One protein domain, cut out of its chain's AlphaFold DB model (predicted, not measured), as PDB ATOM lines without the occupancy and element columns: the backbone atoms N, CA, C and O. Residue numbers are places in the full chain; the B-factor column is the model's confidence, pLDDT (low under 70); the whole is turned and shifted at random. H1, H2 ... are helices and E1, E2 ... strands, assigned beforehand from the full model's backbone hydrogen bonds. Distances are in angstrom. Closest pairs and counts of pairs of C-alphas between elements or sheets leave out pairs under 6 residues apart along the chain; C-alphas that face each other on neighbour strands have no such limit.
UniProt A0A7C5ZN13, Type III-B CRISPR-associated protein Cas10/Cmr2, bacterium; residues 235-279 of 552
ATOM      1  N   GLN A 235     195.884 186.752 214.007       89.06
ATOM      2  CA  GLN A 235     194.448 186.812 213.766       89.06
ATOM      3  C   GLN A 235     194.194 186.801 212.258       89.06
ATOM      4  O   GLN A 235     195.008 187.304 211.480       89.06
ATOM      5  N   ILE A 236     193.078 186.211 211.832       85.62
ATOM      6  CA  ILE A 236     192.807 186.000 210.402       85.62
ATOM      7  C   ILE A 236     192.769 187.312 209.601       85.62
ATOM      8  O   ILE A 236     193.117 187.330 208.424       85.62
ATOM      9  N   GLU A 237     192.411 188.421 210.246       81.06
ATOM     10  CA  GLU A 237     192.384 189.760 209.649       81.06
ATOM     11  C   GLU A 237     193.772 190.355 209.369       81.06
ATOM     12  O   GLU A 237     193.933 191.146 208.439       81.06
ATOM     13  N   ASP A 238     194.778 189.918 210.128       83.62
ATOM     14  CA  ASP A 238     196.179 190.333 209.996       83.62
ATOM     15  C   ASP A 238     197.009 189.290 209.226       83.62
ATOM     16  O   ASP A 238     198.228 189.402 209.102       83.62
ATOM     17  N   ALA A 239     196.371 188.214 208.754       84.56
ATOM     18  CA  ALA A 239     197.044 187.059 208.164       84.56
ATOM     19  C   ALA A 239     197.470 187.260 206.702       84.56
ATOM     20  O   ALA A 239     198.220 186.422 206.175       84.56
ATOM     21  N   TYR A 240     196.957 188.310 206.060       82.00
ATOM     22  CA  TYR A 240     197.134 188.627 204.649       82.00
ATOM     23  C   TYR A 240     197.822 189.985 204.478       82.00
ATOM     24  O   TYR A 240     197.834 190.815 205.384       82.00
ATOM     25  N   ASN A 241     198.420 190.194 203.301       83.88
ATOM     26  CA  ASN A 241     199.002 191.480 202.924       83.88
ATOM     27  C   ASN A 241     197.948 192.599 203.029       83.88
ATOM     28  O   ASN A 241     196.776 192.355 202.751       83.88
ATOM     29  N   SER A 242     198.372 193.814 203.389       81.56
ATOM     30  CA  SER A 242     197.496 194.968 203.621       81.56
ATOM     31  C   SER A 242     196.492 195.220 202.495       81.56
ATOM     32  O   SER A 242     195.318 195.430 202.788       81.56
ATOM     33  N   GLU A 243     196.914 195.118 201.233       83.38
ATOM     34  CA  GLU A 243     196.040 195.334 200.073       83.38
ATOM     35  C   GLU A 243     194.980 194.231 199.950       83.38
ATOM     36  O   GLU A 243     193.806 194.489 199.685       83.38
ATOM     37  N   VAL A 244     195.373 192.979 200.199       82.31
ATOM     38  CA  VAL A 244     194.447 191.839 200.218       82.31
ATOM     39  C   VAL A 244     193.471 191.979 201.383       82.31
ATOM     40  O   VAL A 244     192.267 191.841 201.187       82.31
ATOM     41  N   SER A 245     193.960 192.302 202.581       78.06
ATOM     42  CA  SER A 245     193.116 192.516 203.756       78.06
ATOM     43  C   SER A 245     192.115 193.648 203.538       78.06
ATOM     44  O   SER A 245     190.964 193.516 203.939       78.06
ATOM     45  N   GLU A 246     192.505 194.745 202.887       80.12
ATOM     46  CA  GLU A 246     191.602 195.851 202.549       80.12
ATOM     47  C   GLU A 246     190.513 195.427 201.554       80.12
ATOM     48  O   GLU A 246     189.328 195.665 201.792       80.12
ATOM     49  N   ARG A 247     190.879 194.704 200.489       81.62
ATOM     50  CA  ARG A 247     189.902 194.174 199.522       81.62
ATOM     51  C   ARG A 247     188.924 193.198 200.172       81.62
ATOM     52  O   ARG A 247     187.730 193.259 199.897       81.62
ATOM     53  N   ILE A 248     189.418 192.318 201.042       78.94
ATOM     54  CA  ILE A 248     188.601 191.317 201.738       78.94
ATOM     55  C   ILE A 248     187.681 191.974 202.784       78.94
ATOM     56  O   ILE A 248     186.543 191.528 202.942       78.94
ATOM     57  N   ARG A 249     188.120 193.042 203.471       75.81
ATOM     58  CA  ARG A 249     187.282 193.808 204.423       75.81
ATOM     59  C   ARG A 249     185.995 194.319 203.781       75.81
ATOM     60  O   ARG A 249     184.955 194.307 204.431       75.81
ATOM     61  N   ASN A 250     186.068 194.718 202.514       71.69
ATOM     62  CA  ASN A 250     184.962 195.347 201.793       71.69
ATOM     63  C   ASN A 250     184.048 194.347 201.058       71.69
ATOM     64  O   ASN A 250     183.084 194.762 200.419       71.69
ATOM     65  N   MET A 251     184.327 193.039 201.121       81.31
ATOM     66  CA  MET A 251     183.471 192.019 200.508       81.31
ATOM     67  C   MET A 251     182.281 191.681 201.410       81.31
ATOM     68  O   MET A 251     182.452 191.377 202.592       81.31
ATOM     69  N   GLU A 252     181.074 191.670 200.840       78.88
ATOM     70  CA  GLU A 252     179.889 191.153 201.525       78.88
ATOM     71  C   GLU A 252     179.957 189.625 201.656       78.88
ATOM     72  O   GLU A 252     180.343 188.907 200.731       78.88
ATOM     73  N   ALA A 253     179.523 189.115 202.804       75.38
ATOM     74  CA  ALA A 253     179.303 187.700 203.045       75.38
ATOM     75  C   ALA A 253     177.926 187.471 203.672       75.38
ATOM     76  O   ALA A 253     177.376 188.312 204.381       75.38
ATOM     77  N   VAL A 254     177.366 186.289 203.421       74.50
ATOM     78  CA  VAL A 254     176.127 185.840 204.057       74.50
ATOM     79  C   VAL A 254     176.470 184.696 204.997       74.50
ATOM     80  O   VAL A 254     176.921 183.642 204.548       74.50
ATOM     81  N   ILE A 255     176.239 184.893 206.291       75.75
ATOM     82  CA  ILE A 255     176.424 183.862 207.317       75.75
ATOM     83  C   ILE A 255     175.074 183.349 207.817       75.75
ATOM     84  O   ILE A 255     174.049 184.020 207.691       75.75
ATOM     85  N   LYS A 256     175.072 182.134 208.374       74.56
ATOM     86  CA  LYS A 256     173.922 181.591 209.104       74.56
ATOM     87  C   LYS A 256     174.051 181.915 210.595       74.56
ATOM     88  O   LYS A 256     175.080 181.613 211.203       74.56
ATOM     89  N   GLU A 257     173.006 182.500 211.165       75.31
ATOM     90  CA  GLU A 257     172.810 182.721 212.602       75.31
ATOM     91  C   GLU A 257     171.415 182.262 212.991       75.31
ATOM     92  O   GLU A 257     170.447 182.768 212.434       75.31
ATOM     93  N   ASP A 258     171.317 181.284 213.898       78.62
ATOM     94  CA  ASP A 258     170.045 180.729 214.386       78.62
ATOM     95  C   ASP A 258     169.050 180.420 213.245       78.62
ATOM     96  O   ASP A 258     167.906 180.874 213.236       78.62
ATOM     97  N   ASP A 259     169.541 179.714 212.217       75.06
ATOM     98  CA  ASP A 259     168.841 179.370 210.966       75.06
ATOM     99  C   ASP A 259     168.366 180.547 210.086       75.06
ATOM    100  O   ASP A 259     167.728 180.346 209.047       75.06
ATOM    101  N   LYS A 260     168.767 181.782 210.403       74.12
ATOM    102  CA  LYS A 260     168.543 182.980 209.582       74.12
ATOM    103  C   LYS A 260     169.796 183.358 208.791       74.12
ATOM    104  O   LYS A 260     170.926 183.208 209.251       74.12
ATOM    105  N   LYS A 261     169.597 183.857 207.566       78.62
ATOM    106  CA  LYS A 261     170.671 184.418 206.731       78.62
ATOM    107  C   LYS A 261     170.903 185.874 207.126       78.62
ATOM    108  O   LYS A 261     170.010 186.698 206.940       78.62
ATOM    109  N   VAL A 262     172.098 186.182 207.613       80.12
ATOM    110  CA  VAL A 262     172.520 187.535 207.995       80.12
ATOM    111  C   VAL A 262     173.609 188.000 207.032       80.12
ATOM    112  O   VAL A 262     174.530 187.241 206.720       80.12
ATOM    113  N   ARG A 263     173.492 189.235 206.528       78.94
ATOM    114  CA  ARG A 263     174.559 189.890 205.756       78.94
ATOM    115  C   ARG A 263     175.581 190.481 206.721       78.94
ATOM    116  O   ARG A 263     175.208 191.168 207.664       78.94
ATOM    117  N   THR A 264     176.850 190.211 206.473       78.06
ATOM    118  CA  THR A 264     178.000 190.665 207.263       78.06
ATOM    119  C   THR A 264     179.172 190.918 206.316       78.06
ATOM    120  O   THR A 264     179.077 190.641 205.117       78.06
ATOM    121  N   THR A 265     180.287 191.434 206.818       79.19
ATOM    122  CA  THR A 265     181.522 191.475 206.030       79.19
ATOM    123  C   THR A 265     182.165 190.087 205.971       79.19
ATOM    124  O   THR A 265     182.045 189.273 206.891       79.19
ATOM    125  N   PHE A 266     182.889 189.788 204.894       80.69
ATOM    126  CA  PHE A 266     183.583 188.508 204.750       80.69
ATOM    127  C   PHE A 266     184.581 188.247 205.887       80.69
ATOM    128  O   PHE A 266     184.706 187.110 206.341       80.69
ATOM    129  N   ILE A 267     185.242 189.288 206.404       78.50
ATOM    130  CA  ILE A 267     186.155 189.156 207.548       78.50
ATOM    131  C   ILE A 267     185.418 188.797 208.836       78.50
ATOM    132  O   ILE A 267     185.883 187.919 209.557       78.50
ATOM    133  N   GLU A 268     184.287 189.430 209.139       80.75
ATOM    134  CA  GLU A 268     183.480 189.075 210.316       80.75
ATOM    135  C   GLU A 268     182.962 187.639 210.219       80.75
ATOM    136  O   GLU A 268     183.068 186.871 211.180       80.75
ATOM    137  N   GLY A 269     182.510 187.239 209.025       81.31
ATOM    138  CA  GLY A 269     182.141 185.858 208.747       81.31
ATOM    139  C   GLY A 269     183.301 184.889 208.979       81.31
ATOM    140  O   GLY A 269     183.127 183.886 209.669       81.31
ATOM    141  N   LEU A 270     184.501 185.194 208.479       80.69
ATOM    142  CA  LEU A 270     185.691 184.375 208.717       80.69
ATOM    143  C   LEU A 270     186.072 184.310 210.195       80.69
ATOM    144  O   LEU A 270     186.317 183.213 210.689       80.69
ATOM    145  N   LYS A 271     186.095 185.438 210.911       83.50
ATOM    146  CA  LYS A 271     186.450 185.497 212.340       83.50
ATOM    147  C   LYS A 271     185.578 184.578 213.188       83.50
ATOM    148  O   LYS A 271     186.084 183.958 214.121       83.50
ATOM    149  N   LYS A 272     184.290 184.472 212.849       82.81
ATOM    150  CA  LYS A 272     183.341 183.603 213.550       82.81
ATOM    151  C   LYS A 272     183.727 182.123 213.480       82.81
ATOM    152  O   LYS A 272     183.559 181.409 214.464       82.81
ATOM    153  N   TYR A 273     184.240 181.661 212.340       81.81
ATOM    154  CA  TYR A 273     184.586 180.247 212.132       81.81
ATOM    155  C   TYR A 273     186.078 179.944 212.339       81.81
ATOM    156  O   TYR A 273     186.434 178.838 212.741       81.81
ATOM    157  N   LEU A 274     186.950 180.909 212.051       84.81
ATOM    158  CA  LEU A 274     188.411 180.818 212.035       84.81
ATOM    159  C   LEU A 274     188.997 182.139 212.563       84.81
ATOM    160  O   LEU A 274     189.444 182.974 211.775       84.81
ATOM    161  N   PRO A 275     189.011 182.360 213.890       84.69
ATOM    162  CA  PRO A 275     189.504 183.615 214.461       84.69
ATOM    163  C   PRO A 275     190.994 183.843 214.160       84.69
ATOM    164  O   PRO A 275     191.424 184.970 213.923       84.69
ATOM    165  N   ARG A 276     191.786 182.765 214.093       87.94
ATOM    166  CA  ARG A 276     193.221 182.796 213.781       87.94
ATOM    167  C   ARG A 276     193.522 182.094 212.469       87.94
ATOM    168  O   ARG A 276     192.764 181.234 212.017       87.94
ATOM    169  N   LYS A 277     194.667 182.442 211.879       88.50
ATOM    170  CA  LYS A 277     195.192 181.729 210.714       88.50
ATOM    171  C   LYS A 277     195.387 180.249 211.080       88.50
ATOM    172  O   LYS A 277     196.109 179.973 212.036       88.50
ATOM    173  N   PRO A 278     194.772 179.303 210.349       87.88
ATOM    174  CA  PRO A 278     194.908 177.888 210.660       87.88
ATOM    175  C   PRO A 278     196.325 177.412 210.359       87.88
ATOM    176  O   PRO A 278     196.927 177.818 209.359       87.88
ATOM    177  N   LEU A 279     196.831 176.496 211.179       90.75
ATOM    178  CA  LEU A 279     198.124 175.876 210.939       90.75
ATOM    179  C   LEU A 279     198.079 175.004 209.676       90.75
ATOM    180  O   LEU A 279     197.170 174.189 209.480       90.75
TER     181      LEU A 279
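This is residues 235 to 279 of the 552 residues of the protein "Type III-B CRISPR-associated protein Cas10/Cmr2" of bacterium (UniProt A0A7C5ZN13). Picture a flat, angular shape: two short helices, H1 and H2, meet near one end of each as an L, and a two-stranded hairpin, E1 and E2, reaches out from that corner to make the far end of the long axis. The printed part has 45 residues, with the order H1, E1, E2, H2. The sheet order is E1 - E2, antiparallel, and the class is mixed, helices and strands. The whole is only just compact, close to loose, with a radius of gyration of the C-alphas of 11.1 A and spans of 33 by 23 by 9 A.

Look first at H1, residues 242 to 249, then at E1, residues 252 to 257, and E2, residues 260 to 265. E1 and E2 form a hairpin, antiparallel at 144 degrees; find N 253 and O 264 at 2.8 A, and N 262 and O 255 at 2.9 A, both within hydrogen-bond range. H2, residues 266 to 273, touches H1, about perpendicular at 80 degrees; their closest C-alphas, those of Arg 249 and Ile 267, are 5.7 A apart. The closest C-alphas of E1 and H2, those of Ala 253 and Phe 266, are 4.7 A apart. Every O i to N i+4 pair is within hydrogen-bond range in H1, and 3 of 4 are in H2.

Find C-alpha 242 at (197.496, 194.968, 203.621), where H1 begins; it runs 10.3 A to C-alpha 249. E1 measures 15.6 A and E2 15.9 A. H2 runs 11.1 A, ending at C-alpha 273 at (184.586, 180.247, 212.132).

The C-alphas farthest apart, those of Asn 241 and Asp 259, lie 33.5 A from each other. The printed part has no cut, and the links H1 to E1, E1 to E2 and E2 to H2 are tight. The mean pLDDT of the printed part is 80.8, and no printed residue is under 70.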